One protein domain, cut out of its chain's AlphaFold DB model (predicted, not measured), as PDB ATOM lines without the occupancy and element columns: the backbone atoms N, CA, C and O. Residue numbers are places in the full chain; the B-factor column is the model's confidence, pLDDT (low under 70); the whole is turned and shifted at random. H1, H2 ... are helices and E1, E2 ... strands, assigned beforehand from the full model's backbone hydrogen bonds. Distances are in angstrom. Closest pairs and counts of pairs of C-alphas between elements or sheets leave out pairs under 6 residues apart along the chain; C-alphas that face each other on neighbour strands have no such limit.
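AT A GLANCE: This is residues 172 to 288 of the 290 residues of an uncharacterized protein of Acidithiobacillus caldus (strain ATCC 51756 / DSM 8584 / KU) (UniProt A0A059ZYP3). A slim rod, only just one, has helices H1, H2 and H3 at one end, the hairpin E1 and E2 in its middle, and the strand pair E3 and E4 next, with H4 and H5 at the other end. H1 and H3 lie side by side, and H2 is toward the tip. The printed part has 117 residues, with five named helices and four named strands in the order E1, E2, H1, H2, H3, E3, H4, H5, E4; its class is mixed and both two-stranded sheets are antiparallel. It is only just compact, close to loose, with a radius of gyration of the C-alphas of 15.7 A and spans of 51 by 26 by 23 A.

HOW THE PARTS SIT: E1, residues 173 to 177, and E2, residues 184 to 188, form a hairpin at 151 degrees, with N 175 and O 186 2.9 A apart, within hydrogen-bond range. H1, residues 201 to 211, has its closest C-alpha to E2 at Gln 201, 6.2 A from that of Phe 185. H3, residues 223 to 236, touches H1 at a shallow tilt of 28 degrees, opposite ways; the closest C-alphas are those of Val 209 and Ile 227, 6.7 A apart. H2, residues 213 to 218, is close to H3 but not clearly touching, the closest C-alphas being those of Glu 216 and Tyr 223, 6.4 A apart. E3, residues 242 to 246, is antiparallel to E4, residues 284 to 288, with N 243 and O 288 2.8 A apart, within hydrogen-bond range. The closest C-alphas of E2 and E4 are those of Ile 188 and Val 287, 7.6 A apart. H4, residues 255 to 262, touches H5, residues 277 to 283, at a steep tilt of 55 degrees; the closest C-alphas are those of Val 255 and Ala 283, 6.3 A apart. H1, H2, H4 and H5 have every O i to N i+4 pair within hydrogen-bond range, H3 9 of 10.

IN THESE COORDINATES: E1 begins at C-alpha 173, (18.055, 12.016, -5.786), and E4 ends at C-alpha 288, (28.276, 12.432, -10.971). H3 is 19.6 A long and H1 15.5 A.

THE WHOLE: The C-alphas of Pro 220 and Ala 260, the two farthest apart, are 51.4 A apart. The links E2 to H1 and H4 to H5 are long. The printed part has no cut, and no printed residue is under 70 in pLDDT.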
ATOM      1  N   GLY A 172      15.041   8.242  -4.665       91.81
ATOM      2  CA  GLY A 172      16.348   8.637  -5.189       91.81
ATOM      3  C   GLY A 172      16.533  10.158  -5.224       91.81
ATOM      4  O   GLY A 172      15.629  10.927  -4.882       91.81
ATOM      5  N   LYS A 173      17.727  10.595  -5.628       94.31
ATOM      6  CA  LYS A 173      18.055  12.016  -5.786       94.31
ATOM      7  C   LYS A 173      17.680  12.470  -7.194       94.31
ATOM      8  O   LYS A 173      17.869  11.726  -8.151       94.31
ATOM      9  N   VAL A 174      17.150  13.683  -7.327       97.00
ATOM     10  CA  VAL A 174      16.882  14.300  -8.632       97.00
ATOM     11  C   VAL A 174      17.896  15.409  -8.868       97.00
ATOM     12  O   VAL A 174      18.139  16.220  -7.976       97.00
ATOM     13  N   LEU A 175      18.454  15.457 -10.075       96.81
ATOM     14  CA  LEU A 175      19.269  16.565 -10.566       96.81
ATOM     15  C   LEU A 175      18.538  17.262 -11.714       96.81
ATOM     16  O   LEU A 175      17.915  16.600 -12.549       96.81
ATOM     17  N   LYS A 176      18.622  18.594 -11.768       97.00
ATOM     18  CA  LYS A 176      18.160  19.391 -12.910       97.00
ATOM     19  C   LYS A 176      19.350  19.658 -13.814       97.00
ATOM     20  O   LYS A 176      20.296  20.325 -13.408       97.00
ATOM     21  N   LEU A 177      19.296  19.137 -15.027       95.12
ATOM     22  CA  LEU A 177      20.359  19.279 -16.010       95.12
ATOM     23  C   LEU A 177      20.218  20.601 -16.772       95.12
ATOM     24  O   LEU A 177      19.179  21.272 -16.733       95.12
ATOM     25  N   ARG A 178      21.278  20.970 -17.494       92.69
ATOM     26  CA  ARG A 178      21.263  22.104 -18.422       92.69
ATOM     27  C   ARG A 178      20.129  21.931 -19.457       92.69
ATOM     28  O   ARG A 178      19.911  20.830 -19.953       92.69
ATOM     29  N   PRO A 179      19.369  22.970 -19.818       90.38
ATOM     30  CA  PRO A 179      18.301  22.814 -20.798       90.38
ATOM     31  C   PRO A 179      18.879  22.589 -22.199       90.38
ATOM     32  O   PRO A 179      19.835  23.267 -22.567       90.38
ATOM     33  N   SER A 180      18.293  21.676 -22.983       87.12
ATOM     34  CA  SER A 180      18.578  21.546 -24.426       87.12
ATOM     35  C   SER A 180      17.653  22.469 -25.231       87.12
ATOM     36  O   SER A 180      18.107  23.428 -25.849       87.12
ATOM     37  N   SER A 181      16.345  22.236 -25.123       85.94
ATOM     38  CA  SER A 181      15.247  23.158 -25.464       85.94
ATOM     39  C   SER A 181      14.415  23.510 -24.229       85.94
ATOM     40  O   SER A 181      14.010  24.652 -24.043       85.94
ATOM     41  N   ASP A 182      14.225  22.518 -23.359       87.44
ATOM     42  CA  ASP A 182      13.445  22.569 -22.128       87.44
ATOM     43  C   ASP A 182      14.292  22.095 -20.946       87.44
ATOM     44  O   ASP A 182      15.404  21.596 -21.120       87.44
ATOM     45  N   ASN A 183      13.771  22.226 -19.725       90.56
ATOM     46  CA  ASN A 183      14.442  21.692 -18.540       90.56
ATOM     47  C   ASN A 183      14.379  20.155 -18.522       90.56
ATOM     48  O   ASN A 183      13.289  19.576 -18.560       90.56
ATOM     49  N   TRP A 184      15.544  19.525 -18.378       94.81
ATOM     50  CA  TRP A 184      15.695  18.081 -18.207       94.81
ATOM     51  C   TRP A 184      16.054  17.743 -16.769       94.81
ATOM     52  O   TRP A 184      16.757  18.488 -16.088       94.81
ATOM     53  N   PHE A 185      15.562  16.603 -16.311       96.75
ATOM     54  CA  PHE A 185      15.757  16.108 -14.962       96.75
ATOM     55  C   PHE A 185      16.193  14.657 -15.028       96.75
ATOM     56  O   PHE A 185      15.699  13.894 -15.852       96.75
ATOM     57  N   VAL A 186      17.092  14.261 -14.140       96.06
ATOM     58  CA  VAL A 186      17.568  12.883 -14.051       96.06
ATOM     59  C   VAL A 186      17.482  12.407 -12.610       96.06
ATOM     60  O   VAL A 186      17.783  13.156 -11.680       96.06
ATOM     61  N   ARG A 187      17.026  11.169 -12.425       96.00
ATOM     62  CA  ARG A 187      17.030  10.493 -11.126       96.00
ATOM     63  C   ARG A 187      18.293   9.666 -11.002       96.00
ATOM     64  O   ARG A 187      18.636   8.960 -11.945       96.00
ATOM     65  N   ILE A 188      18.936   9.713  -9.844       94.62
ATOM     66  CA  ILE A 188      20.117   8.912  -9.532       94.62
ATOM     67  C   ILE A 188      19.973   8.198  -8.191       94.62
ATOM     68  O   ILE A 188      19.238   8.648  -7.301       94.62
ATOM     69  N   ASP A 189      20.668   7.072  -8.061       91.38
ATOM     70  CA  ASP A 189      20.879   6.406  -6.780       91.38
ATOM     71  C   ASP A 189      22.034   7.042  -5.988       91.38
ATOM     72  O   ASP A 189      22.567   8.093  -6.355       91.38
ATOM     73  N   ALA A 190      22.380   6.426  -4.856       87.19
ATOM     74  CA  ALA A 190      23.435   6.908  -3.969       87.19
ATOM     75  C   ALA A 190      24.835   6.878  -4.610       87.19
ATOM     76  O   ALA A 190      25.700   7.639  -4.183       87.19
ATOM     77  N   ASP A 191      25.036   6.050  -5.639       86.12
ATOM     78  CA  ASP A 191      26.310   5.877  -6.341       86.12
ATOM     79  C   ASP A 191      26.392   6.733  -7.623       86.12
ATOM     80  O   ASP A 191      27.379   6.671  -8.356       86.12
ATOM     81  N   GLY A 192      25.362   7.539  -7.924       85.56
ATOM     82  CA  GLY A 192      25.290   8.363  -9.139       85.56
ATOM     83  C   GLY A 192      24.835   7.601 -10.389       85.56
ATOM     84  O   GLY A 192      24.826   8.137 -11.505       85.56
ATOM     85  N   LYS A 193      24.412   6.342 -10.249       90.56
ATOM     86  CA  LYS A 193      23.836   5.601 -11.368       90.56
ATOM     87  C   LYS A 193      22.433   6.123 -11.644       90.56
ATOM     88  O   LYS A 193      21.643   6.357 -10.731       90.56
ATOM     89  N   ILE A 194      22.108   6.283 -12.922       91.94
ATOM     90  CA  ILE A 194      20.803   6.802 -13.316       91.94
ATOM     91  C   ILE A 194      19.710   5.756 -13.057       91.94
ATOM     92  O   ILE A 194      19.808   4.592 -13.450       91.94
ATOM     93  N   LEU A 195      18.632   6.210 -12.419       91.12
ATOM     94  CA  LEU A 195      17.395   5.482 -12.163       91.12
ATOM     95  C   LEU A 195      16.358   5.846 -13.234       91.12
ATOM     96  O   LEU A 195      15.432   6.620 -12.990       91.12
ATOM     97  N   GLY A 196      16.537   5.303 -14.440       87.06
ATOM     98  CA  GLY A 196      15.691   5.575 -15.605       87.06
ATOM     99  C   GLY A 196      16.455   6.303 -16.705       87.06
ATOM    100  O   GLY A 196      17.635   6.051 -16.910       87.06
ATOM    101  N   ARG A 197      15.781   7.196 -17.425       88.44
ATOM    102  CA  ARG A 197      16.425   8.111 -18.372       88.44
ATOM    103  C   ARG A 197      16.186   9.551 -17.919       88.44
ATOM    104  O   ARG A 197      15.228   9.789 -17.179       88.44
ATOM    105  N   PRO A 198      17.030  10.505 -18.330       93.06
ATOM    106  CA  PRO A 198      16.691  11.911 -18.222       93.06
ATOM    107  C   PRO A 198      15.343  12.183 -18.893       93.06
ATOM    108  O   PRO A 198      15.050  11.632 -19.952       93.06
ATOM    109  N   GLU A 199      14.521  13.013 -18.270       94.75
ATOM    110  CA  GLU A 199      13.145  13.257 -18.687       94.75
ATOM    111  C   GLU A 199      12.711  14.689 -18.374       94.75
ATOM    112  O   GLU A 199      13.329  15.408 -17.580       94.75
ATOM    113  N   TRP A 200      11.590  15.099 -18.961       94.50
ATOM    114  CA  TRP A 200      10.943  16.358 -18.608       94.50
ATOM    115  C   TRP A 200      10.380  16.341 -17.180       94.50
ATOM    116  O   TRP A 200       9.998  15.301 -16.635       94.50
ATOM    117  N   GLN A 201      10.236  17.532 -16.588       95.38
ATOM    118  CA  GLN A 201       9.767  17.706 -15.206       95.38
ATOM    119  C   GLN A 201       8.459  16.961 -14.903       95.38
ATOM    120  O   GLN A 201       8.311  16.356 -13.841       95.38
ATOM    121  N   TYR A 202       7.494  17.012 -15.828       95.06
ATOM    122  CA  TYR A 202       6.185  16.397 -15.622       95.06
ATOM    123  C   TYR A 202       6.265  14.870 -15.552       95.06
ATOM    124  O   TYR A 202       5.462  14.253 -14.855       95.06
ATOM    125  N   ARG A 203       7.234  14.263 -16.247       95.94
ATOM    126  CA  ARG A 203       7.438  12.818 -16.260       95.94
ATOM    127  C   ARG A 203       8.075  12.356 -14.953       95.94
ATOM    128  O   ARG A 203       7.560  11.422 -14.351       95.94
ATOM    129  N   ILE A 204       9.069  13.087 -14.438       97.31
ATOM    130  CA  ILE A 204       9.632  12.837 -13.097       97.31
ATOM    131  C   ILE A 204       8.567  12.985 -12.002       97.31
ATOM    132  O   ILE A 204       8.506  12.171 -11.079       97.31
ATOM    133  N   LEU A 205       7.696  13.995 -12.104       97.75
ATOM    134  CA  LEU A 205       6.563  14.141 -11.189       97.75
ATOM    135  C   LEU A 205       5.583  12.961 -11.304       97.75
ATOM    136  O   LEU A 205       5.127  12.461 -10.279       97.75
ATOM    137  N   GLY A 206       5.275  12.506 -12.521       97.81
ATOM    138  CA  GLY A 206       4.415  11.344 -12.758       97.81
ATOM    139  C   GLY A 206       4.978  10.052 -12.161       97.81
ATOM    140  O   GLY A 206       4.250   9.316 -11.489       97.81
ATOM    141  N   ASP A 207       6.282   9.818 -12.316       97.19
ATOM    142  CA  ASP A 207       6.976   8.681 -11.705       97.19
ATOM    143  C   ASP A 207       6.907   8.749 -10.170       97.19
ATOM    144  O   ASP A 207       6.647   7.738  -9.514       97.19
ATOM    145  N   TYR A 208       7.073   9.943  -9.585       97.94
ATOM    146  CA  TYR A 208       6.944  10.144  -8.139       97.94
ATOM    147  C   TYR A 208       5.539   9.831  -7.650       97.94
ATOM    148  O   TYR A 208       5.378   9.024  -6.736       97.94
ATOM    149  N   VAL A 209       4.521  10.410  -8.294       98.50
ATOM    150  CA  VAL A 209       3.113  10.138  -7.982       98.50
ATOM    151  C   VAL A 209       2.845   8.636  -8.054       98.50
ATOM    152  O   VAL A 209       2.347   8.068  -7.090       98.50
ATOM    153  N   SER A 210       3.247   7.970  -9.135       97.88
ATOM    154  CA  SER A 210       3.040   6.527  -9.293       97.88
ATOM    155  C   SER A 210       3.754   5.694  -8.230       97.88
ATOM    156  O   SER A 210       3.289   4.606  -7.921       97.88
ATOM    157  N   SER A 211       4.865   6.174  -7.664       97.00
ATOM    158  CA  SER A 211       5.666   5.425  -6.686       97.00
ATOM    159  C   SER A 211       5.128   5.463  -5.251       97.00
ATOM    160  O   SER A 211       5.388   4.544  -4.483       97.00
ATOM    161  N   ILE A 212       4.349   6.485  -4.876       97.88
ATOM    162  CA  ILE A 212       3.937   6.713  -3.476       97.88
ATOM    163  C   ILE A 212       2.627   6.009  -3.078       97.88
ATOM    164  O   ILE A 212       2.049   6.312  -2.034       97.88
ATOM    165  N   TRP A 213       2.130   5.068  -3.882       97.94
ATOM    166  CA  TRP A 213       0.864   4.372  -3.608       97.94
ATOM    167  C   TRP A 213       0.914   3.526  -2.320       97.94
ATOM    168  O   TRP A 213      -0.029   3.560  -1.530       97.94
ATOM    169  N   GLU A 214       2.027   2.834  -2.050       96.81
ATOM    170  CA  GLU A 214       2.238   2.078  -0.797       96.81
ATOM    171  C   GLU A 214       2.283   3.010   0.415       96.81
ATOM    172  O   GLU A 214       1.787   2.705   1.504       96.81
ATOM    173  N   THR A 215       2.859   4.195   0.208       96.81
ATOM    174  CA  THR A 215       2.904   5.250   1.214       96.81
ATOM    175  C   THR A 215       1.499   5.736   1.557       96.81
ATOM    176  O   THR A 215       1.199   5.946   2.726       96.81
ATOM    177  N   GLU A 216       0.600   5.850   0.578       96.75
ATOM    178  CA  GLU A 216      -0.801   6.196   0.836       96.75
ATOM    179  C   GLU A 216      -1.568   5.079   1.556       96.75
ATOM    180  O   GLU A 216      -2.417   5.377   2.395       96.75
ATOM    181  N   LEU A 217      -1.274   3.806   1.276       95.31
ATOM    182  CA  LEU A 217      -1.888   2.680   1.993       95.31
ATOM    183  C   LEU A 217      -1.504   2.666   3.476       95.31
ATOM    184  O   LEU A 217      -2.354   2.457   4.338       95.31
ATOM    185  N   THR A 218      -0.227   2.905   3.771       95.19
ATOM    186  CA  THR A 218       0.305   2.899   5.145       95.19
ATOM    187  C   THR A 218       0.052   4.216   5.885       95.19
ATOM    188  O   THR A 218      -0.168   4.211   7.094       95.19
ATOM    189  N   HIS A 219       0.025   5.342   5.168       96.69
ATOM    190  CA  HIS A 219      -0.194   6.688   5.704       96.69
ATOM    191  C   HIS A 219      -1.297   7.415   4.918       96.69
ATOM    192  O   HIS A 219      -1.014   8.323   4.122       96.69
ATOM    193  N   PRO A 220      -2.576   7.064   5.145       96.56
ATOM    194  CA  PRO A 220      -3.677   7.591   4.353       96.56
ATOM    195  C   PRO A 220      -3.810   9.112   4.427       96.56
ATOM    196  O   PRO A 220      -3.869   9.718   5.505       96.56
ATOM    197  N   GLY A 221      -3.917   9.734   3.256       96.38
ATOM    198  CA  GLY A 221      -3.961  11.172   3.042       96.38
ATOM    199  C   GLY A 221      -2.593  11.838   2.873       96.38
ATOM    200  O   GLY A 221      -2.567  13.067   2.731       96.38
ATOM    201  N   SER A 222      -1.491  11.083   2.881       96.94
ATOM    202  CA  SER A 222      -0.127  11.609   2.734       96.94
ATOM    203  C   SER A 222       0.104  12.259   1.366       96.94
ATOM    204  O   SER A 222       0.762  13.304   1.297       96.94
ATOM    205  N   TYR A 223      -0.540  11.757   0.299       97.50
ATOM    206  CA  TYR A 223      -0.425  12.305  -1.066       97.50
ATOM    207  C   TYR A 223      -0.691  13.820  -1.144       97.50
ATOM    208  O   TYR A 223      -0.089  14.524  -1.954       97.50
ATOM    209  N   LYS A 224      -1.570  14.344  -0.276       96.88
ATOM    210  CA  LYS A 224      -1.951  15.767  -0.239       96.88
ATOM    211  C   LYS A 224      -0.799  16.693   0.126       96.88
ATOM    212  O   LYS A 224      -0.883  17.879  -0.170       96.88
ATOM    213  N   LYS A 225       0.213  16.179   0.825       96.81
ATOM    214  CA  LYS A 225       1.404  16.937   1.218       96.81
ATOM    215  C   LYS A 225       2.623  16.512   0.403       96.81
ATOM    216  O   LYS A 225       3.363  17.380  -0.042       96.81
ATOM    217  N   LEU A 226       2.780  15.208   0.158       97.62
ATOM    218  CA  LEU A 226       3.908  14.654  -0.595       97.62
ATOM    219  C   LEU A 226       3.974  15.193  -2.032       97.62
ATOM    220  O   LEU A 226       5.023  15.666  -2.458       97.62
ATOM    221  N   ILE A 227       2.853  15.192  -2.763       98.31
ATOM    222  CA  ILE A 227       2.842  15.605  -4.175       98.31
ATOM    223  C   ILE A 227       3.155  17.106  -4.333       98.31
ATOM    224  O   ILE A 227       4.033  17.430  -5.136       98.31
ATOM    225  N   PRO A 228       2.517  18.040  -3.591       97.75
ATOM    226  CA  PRO A 228       2.896  19.451  -3.658       97.75
ATOM    227  C   PRO A 228       4.346  19.711  -3.249       97.75
ATOM    228  O   PRO A 228       5.042  20.413  -3.973       97.75
ATOM    229  N   ALA A 229       4.820  19.097  -2.159       96.94
ATOM    230  CA  ALA A 229       6.194  19.281  -1.695       96.94
ATOM    231  C   ALA A 229       7.219  18.824  -2.744       96.94
ATOM    232  O   ALA A 229       8.192  19.528  -3.004       96.94
ATOM    233  N   PHE A 230       6.981  17.684  -3.398       97.88
ATOM    234  CA  PHE A 230       7.864  17.207  -4.459       97.88
ATOM    235  C   PHE A 230       7.797  18.084  -5.717       97.88
ATOM    236  O   PHE A 230       8.816  18.354  -6.350       97.88
ATOM    237  N   ARG A 231       6.609  18.588  -6.071       97.38
ATOM    238  CA  ARG A 231       6.448  19.547  -7.173       97.38
ATOM    239  C   ARG A 231       7.232  20.839  -6.920       97.38
ATOM    240  O   ARG A 231       7.877  21.331  -7.845       97.38
ATOM    241  N   ASP A 232       7.173  21.363  -5.699       96.88
ATOM    242  CA  ASP A 232       7.926  22.547  -5.278       96.88
ATOM    243  C   ASP A 232       9.435  22.270  -5.307       96.88
ATOM    244  O   ASP A 232      10.180  23.029  -5.922       96.88
ATOM    245  N   TYR A 233       9.867  21.120  -4.778       96.88
ATOM    246  CA  TYR A 233      11.253  20.652  -4.863       96.88
ATOM    247  C   TYR A 233      11.785  20.631  -6.306       96.88
ATOM    248  O   TYR A 233      12.860  21.163  -6.561       96.88
ATOM    249  N   LEU A 234      11.029  20.088  -7.270       96.81
ATOM    250  CA  LEU A 234      11.445  20.072  -8.681       96.81
ATOM    251  C   LEU A 234      11.520  21.473  -9.303       96.81
ATOM    252  O   LEU A 234      12.395  21.731 -10.131       96.81
ATOM    253  N   ARG A 235      10.589  22.367  -8.948       95.19
ATOM    254  CA  ARG A 235      10.572  23.749  -9.449       95.19
ATOM    255  C   ARG A 235      11.813  24.507  -8.981       95.19
ATOM    256  O   ARG A 235      12.439  25.191  -9.791       95.19
ATOM    257  N   ASP A 236      12.141  24.355  -7.704       96.19
ATOM    258  CA  ASP A 236      13.166  25.140  -7.017       96.19
ATOM    259  C   ASP A 236      14.567  24.506  -7.134       96.19
ATOM    260  O   ASP A 236      15.557  25.087  -6.690       96.19
ATOM    261  N   LEU A 237      14.670  23.332  -7.773       96.31
ATOM    262  CA  LEU A 237      15.927  22.623  -7.994       96.31
ATOM    263  C   LEU A 237      16.892  23.475  -8.848       96.31
ATOM    264  O   LEU A 237      16.522  23.888  -9.961       96.31
ATOM    265  N   PRO A 238      18.126  23.741  -8.375       95.38
ATOM    266  CA  PRO A 238      19.114  24.476  -9.151       95.38
ATOM    267  C   PRO A 238      19.628  23.625 -10.313       95.38
ATOM    268  O   PRO A 238      19.678  22.397 -10.232       95.38
ATOM    269  N   GLN A 239      20.033  24.287 -11.397       94.81
ATOM    270  CA  GLN A 239      20.758  23.612 -12.470       94.81
ATOM    271  C   GLN A 239      22.083  23.075 -11.927       94.81
ATOM    272  O   GLN A 239      22.803  23.782 -11.226       94.81
ATOM    273  N   SER A 240      22.370  21.819 -12.241       93.31
ATOM    274  CA  SER A 240      23.585  21.114 -11.846       93.31
ATOM    275  C   SER A 240      24.465  20.920 -13.075       93.31
ATOM    276  O   SER A 240      23.977  20.470 -14.116       93.31
ATOM    277  N   ASP A 241      25.747  21.250 -12.949       93.50
ATOM    278  CA  ASP A 241      26.763  20.741 -13.865       93.50
ATOM    279  C   ASP A 241      27.255  19.396 -13.331       93.50
ATOM    280  O   ASP A 241      27.403  19.217 -12.120       93.50
ATOM    281  N   VAL A 242      27.422  18.425 -14.221       94.62
ATOM    282  CA  VAL A 242      27.682  17.031 -13.851       94.62
ATOM    283  C   VAL A 242      28.718  16.427 -14.783       94.62
ATOM    284  O   VAL A 242      28.800  16.786 -15.956       94.62
ATOM    285  N   LEU A 243      29.475  15.466 -14.267       95.19
ATOM    286  CA  LEU A 243      30.232  14.532 -15.083       95.19
ATOM    287  C   LEU A 243      29.273  13.495 -15.661       95.19
ATOM    288  O   LEU A 243      28.492  12.880 -14.934       95.19
ATOM    289  N   CYS A 244      29.336  13.310 -16.970       94.62
ATOM    290  CA  CYS A 244      28.512  12.403 -17.743       94.62
ATOM    291  C   CYS A 244      29.331  11.203 -18.210       94.62
ATOM    292  O   CYS A 244      30.484  11.354 -18.602       94.62
ATOM    293  N   VAL A 245      28.698  10.029 -18.226       94.06
ATOM    294  CA  VAL A 245      29.196   8.833 -18.921       94.06
ATOM    295  C   VAL A 245      28.092   8.336 -19.842       94.06
ATOM    296  O   VAL A 245      26.940   8.207 -19.414       94.06
ATOM    297  N   LEU A 246      28.433   8.052 -21.099       92.44
ATOM    298  CA  LEU A 246      27.491   7.528 -22.091       92.44
ATOM    299  C   LEU A 246      27.399   5.998 -22.030       92.44
ATOM    300  O   LEU A 246      28.345   5.314 -21.637       92.44
ATOM    301  N   ASP A 247      26.245   5.450 -22.408       89.38
ATOM    302  CA  ASP A 247      26.049   4.011 -22.578       89.38
ATOM    303  C   ASP A 247      26.299   3.612 -24.042       89.38
ATOM    304  O   ASP A 247      25.414   3.811 -24.873       89.38
ATOM    305  N   PRO A 248      27.445   3.001 -24.392       85.19
ATOM    306  CA  PRO A 248      27.692   2.555 -25.765       85.19
ATOM    307  C   PRO A 248      26.708   1.467 -26.227       85.19
ATOM    308  O   PRO A 248      26.589   1.208 -27.420       85.19
ATOM    309  N   GLY A 249      25.998   0.808 -25.303       85.19
ATOM    310  CA  GLY A 249      24.986  -0.195 -25.625       85.19
ATOM    311  C   GLY A 249      23.616   0.383 -25.986       85.19
ATOM    312  O   GLY A 249      22.728  -0.381 -26.383       85.19
ATOM    313  N   THR A 250      23.400   1.697 -25.843       82.00
ATOM    314  CA  THR A 250      22.092   2.279 -26.147       82.00
ATOM    315  C   THR A 250      21.824   2.275 -27.654       82.00
ATOM    316  O   THR A 250      22.700   2.530 -28.475       82.00
ATOM    317  N   LYS A 251      20.579   1.991 -28.045       79.62
ATOM    318  CA  LYS A 251      20.162   1.948 -29.460       79.62
ATOM    319  C   LYS A 251      19.690   3.304 -29.990       79.62
ATOM    320  O   LYS A 251      19.064   3.367 -31.048       79.62
ATOM    321  N   TYR A 252      19.917   4.377 -29.237       76.44
ATOM    322  CA  TYR A 252      19.521   5.717 -29.646       76.44
ATOM    323  C   TYR A 252      20.434   6.255 -30.752       76.44
ATOM    324  O   TYR A 252      21.633   5.996 -30.793       76.44
ATOM    325  N   TYR A 253      19.839   7.004 -31.677       73.44
ATOM    326  CA  TYR A 253      20.568   7.581 -32.801       73.44
ATOM    327  C   TYR A 253      21.636   8.573 -32.316       73.44
ATOM    328  O   TYR A 253      21.340   9.462 -31.519       73.44
ATOM    329  N   GLY A 254      22.855   8.440 -32.843       82.25
ATOM    330  CA  GLY A 254      23.943   9.397 -32.633       82.25
ATOM    331  C   GLY A 254      24.853   9.117 -31.436       82.25
ATOM    332  O   GLY A 254      25.716   9.933 -31.154       82.25
ATOM    333  N   VAL A 255      24.719   7.989 -30.734       86.88
ATOM    334  CA  VAL A 255      25.586   7.697 -29.572       86.88
ATOM    335  C   VAL A 255      27.041   7.495 -29.971       86.88
ATOM    336  O   VAL A 255      27.911   8.087 -29.344       86.88
ATOM    337  N   ASP A 256      27.306   6.761 -31.054       89.62
ATOM    338  CA  ASP A 256      28.668   6.593 -31.580       89.62
ATOM    339  C   ASP A 256      29.297   7.941 -31.973       89.62
ATOM    340  O   ASP A 256      30.480   8.174 -31.738       89.62
ATOM    341  N   GLU A 257      28.494   8.859 -32.522       91.69
ATOM    342  CA  GLU A 257      28.907  10.230 -32.848       91.69
ATOM    343  C   GLU A 257      29.256  11.017 -31.575       91.69
ATOM    344  O   GLU A 257      30.294  11.675 -31.520       91.69
ATOM    345  N   MET A 258      28.427  10.919 -30.528       94.19
ATOM    346  CA  MET A 258      28.677  11.587 -29.246       94.19
ATOM    347  C   MET A 258      29.906  11.022 -28.534       94.19
ATOM    348  O   MET A 258      30.697  11.796 -28.002       94.19
ATOM    349  N   ILE A 259      30.110   9.704 -28.573       92.06
ATOM    350  CA  ILE A 259      31.310   9.052 -28.037       92.06
ATOM    351  C   ILE A 259      32.549   9.491 -28.820       92.06
ATOM    352  O   ILE A 259      33.570   9.812 -28.221       92.06
ATOM    353  N   ALA A 260      32.471   9.571 -30.151       92.81
ATOM    354  CA  ALA A 260      33.585  10.055 -30.963       92.81
ATOM    355  C   ALA A 260      33.934  11.527 -30.670       92.81
ATOM    356  O   ALA A 260      35.105  11.900 -30.740       92.81
ATOM    357  N   LYS A 261      32.935  12.358 -30.345       95.56
ATOM    358  CA  LYS A 261      33.106  13.797 -30.090       95.56
ATOM    359  C   LYS A 261      33.555  14.118 -28.661       95.56
ATOM    360  O   LYS A 261      34.440  14.951 -28.485       95.56
ATOM    361  N   TYR A 262      32.952  13.482 -27.658       94.69
ATOM    362  CA  TYR A 262      33.146  13.803 -26.237       94.69
ATOM    363  C   TYR A 262      33.918  12.728 -25.455       94.69
ATOM    364  O   TYR A 262      34.347  12.986 -24.333       94.69
ATOM    365  N   GLY A 263      34.147  11.559 -26.055       90.44
ATOM    366  CA  GLY A 263      34.838  10.420 -25.452       90.44
ATOM    367  C   GLY A 263      33.894   9.354 -24.884       90.44
ATOM    368  O   GLY A 263      32.698   9.573 -24.694       90.44
ATOM    369  N   ASP A 264      34.456   8.177 -24.603       86.75
ATOM    370  CA  ASP A 264      33.796   7.044 -23.935       86.75
ATOM    371  C   ASP A 264      33.982   7.050 -22.401       86.75
ATOM    372  O   ASP A 264      33.431   6.198 -21.699       86.75
ATOM    373  N   GLY A 265      34.749   8.015 -21.883       89.50
ATOM    374  CA  GLY A 265      34.992   8.253 -20.460       89.50
ATOM    375  C   GLY A 265      34.060   9.296 -19.830       89.50
ATOM    376  O   GLY A 265      32.974   9.580 -20.330       89.50
ATOM    377  N   GLU A 266      34.492   9.865 -18.701       94.75
ATOM    378  CA  GLU A 266      33.785  10.972 -18.047       94.75
ATOM    379  C   GLU A 266      34.078  12.308 -18.750       94.75
ATOM    380  O   GLU A 266      35.239  12.650 -18.984       94.75
ATOM    381  N   PHE A 267      33.041  13.101 -19.017       95.56
ATOM    382  CA  PHE A 267      33.168  14.482 -19.500       95.56
ATOM    383  C   PHE A 267      32.174  15.406 -18.793       95.56
ATOM    384  O   PHE A 267      31.136  14.963 -18.308       95.56
ATOM    385  N   LEU A 268      32.484  16.702 -18.721       96.00
ATOM    386  CA  LEU A 268      31.592  17.688 -18.109       96.00
ATOM    387  C   LEU A 268      30.411  18.002 -19.029       96.00
ATOM    388  O   LEU A 268      30.583  18.258 -20.222       96.00
ATOM    389  N   LEU A 269      29.205  18.069 -18.469       95.12
ATOM    390  CA  LEU A 269      28.020  18.473 -19.223       95.12
ATOM    391  C   LEU A 269      28.148  19.911 -19.746       95.12
ATOM    392  O   LEU A 269      27.681  20.221 -20.843       95.12
ATOM    393  N   SER A 270      28.816  20.794 -19.003       94.75
ATOM    394  CA  SER A 270      29.106  22.161 -19.443       94.75
ATOM    395  C   SER A 270      30.000  22.250 -20.681       94.75
ATOM    396  O   SER A 270      29.893  23.244 -21.400       94.75
ATOM    397  N   SER A 271      30.814  21.227 -20.986       94.81
ATOM    398  CA  SER A 271      31.625  21.190 -22.214       94.81
ATOM    399  C   SER A 271      30.870  20.681 -23.447       94.81
ATOM    400  O   SER A 271      31.430  20.675 -24.539       94.81
ATOM    401  N   VAL A 272      29.618  20.244 -23.288       95.62
ATOM    402  CA  VAL A 272      28.781  19.768 -24.396       95.62
ATOM    403  C   VAL A 272      28.163  20.952 -25.144       95.62
ATOM    404  O   VAL A 272      27.665  21.912 -24.540       95.62
ATOM    405  N   ASP A 273      28.154  20.854 -26.474       95.81
ATOM    406  CA  ASP A 273      27.529  21.846 -27.342       95.81
ATOM    407  C   ASP A 273      26.007  21.811 -27.193       95.81
ATOM    408  O   ASP A 273      25.389  20.761 -27.024       95.81
ATOM    409  N   GLN A 274      25.371  22.979 -27.282       94.38
ATOM    410  CA  GLN A 274      23.935  23.121 -27.020       94.38
ATOM    411  C   GLN A 274      23.066  22.201 -27.897       94.38
ATOM    412  O   GLN A 274      22.065  21.665 -27.423       94.38
ATOM    413  N   GLU A 275      23.450  22.018 -29.162       93.31
ATOM    414  CA  GLU A 275      22.745  21.185 -30.145       93.31
ATOM    415  C   GLU A 275      22.839  19.679 -29.860       93.31
ATOM    416  O   GLU A 275      21.946  18.921 -30.243       93.31
ATOM    417  N   ASP A 276      23.859  19.257 -29.113       94.19
ATOM    418  CA  ASP A 276      24.124  17.852 -28.814       94.19
ATOM    419  C   ASP A 276      23.516  17.390 -27.486       94.19
ATOM    420  O   ASP A 276      23.342  16.189 -27.271       94.19
ATOM    421  N   LEU A 277      23.101  18.317 -26.612       93.75
ATOM    422  CA  LEU A 277      22.561  17.998 -25.282       93.75
ATOM    423  C   LEU A 277      21.422  16.969 -25.318       93.75
ATOM    424  O   LEU A 277      21.365  16.081 -24.473       93.75
ATOM    425  N   TYR A 278      20.526  17.045 -26.307       90.75
ATOM    426  CA  TYR A 278      19.439  16.070 -26.441       90.75
ATOM    427  C   TYR A 278      19.957  14.646 -26.711       90.75
ATOM    428  O   TYR A 278      19.461  13.689 -26.116       90.75
ATOM    429  N   LYS A 279      20.971  14.505 -27.578       91.50
ATOM    430  CA  LYS A 279      21.597  13.209 -27.881       91.50
ATOM    431  C   LYS A 279      22.322  12.663 -26.651       91.50
ATOM    432  O   LYS A 279      22.176  11.482 -26.350       91.50
ATOM    433  N   ILE A 280      23.020  13.529 -25.907       93.12
ATOM    434  CA  ILE A 280      23.651  13.163 -24.632       93.12
ATOM    435  C   ILE A 280      22.604  12.616 -23.664       93.12
ATOM    436  O   ILE A 280      22.762  11.502 -23.174       93.12
ATOM    437  N   TYR A 281      21.496  13.327 -23.442       92.06
ATOM    438  CA  TYR A 281      20.451  12.894 -22.508       92.06
ATOM    439  C   TYR A 281      19.808  11.558 -22.879       92.06
ATOM    440  O   TYR A 281      19.535  10.756 -21.990       92.06
ATOM    441  N   ALA A 282      19.632  11.270 -24.168       87.69
ATOM    442  CA  ALA A 282      19.134   9.972 -24.626       87.69
ATOM    443  C   ALA A 282      20.126   8.809 -24.403       87.69
ATOM    444  O   ALA A 282      19.729   7.642 -24.448       87.69
ATOM    445  N   ALA A 283      21.401   9.122 -24.167       90.38
ATOM    446  CA  ALA A 283      22.511   8.179 -24.114       90.38
ATOM    447  C   ALA A 283      23.190   8.074 -22.739       90.38
ATOM    448  O   ALA A 283      24.140   7.308 -22.594       90.38
ATOM    449  N   LEU A 284      22.746   8.833 -21.733       91.06
ATOM    450  CA  LEU A 284      23.390   8.850 -20.420       91.06
ATOM    451  C   LEU A 284      23.268   7.500 -19.693       91.06
ATOM    452  O   LEU A 284      22.174   6.968 -19.509       91.06
ATOM    453  N   LYS A 285      24.405   7.004 -19.197       90.31
ATOM    454  CA  LYS A 285      24.529   5.805 -18.355       90.31
ATOM    455  C   LYS A 285      24.573   6.142 -16.867       90.31
ATOM    456  O   LYS A 285      23.896   5.518 -16.050       90.31
ATOM    457  N   SER A 286      25.402   7.115 -16.511       92.62
ATOM    458  CA  SER A 286      25.599   7.594 -15.142       92.62
ATOM    459  C   SER A 286      25.925   9.080 -15.150       92.62
ATOM    460  O   SER A 286      26.438   9.604 -16.144       92.62
ATOM    461  N   VAL A 287      25.636   9.746 -14.035       93.19
ATOM    462  CA  VAL A 287      26.066  11.125 -13.796       93.19
ATOM    463  C   VAL A 287      26.653  11.261 -12.400       93.19
ATOM    464  O   VAL A 287      26.191  10.626 -11.457       93.19
ATOM    465  N   ARG A 288      27.655  12.122 -12.258       91.75
ATOM    466  CA  ARG A 288      28.276  12.432 -10.971       91.75
ATOM    467  C   ARG A 288      28.338  13.940 -10.796       91.75
ATOM    468  O   ARG A 288      28.718  14.652 -11.717       91.75
TER     469      ARG A 288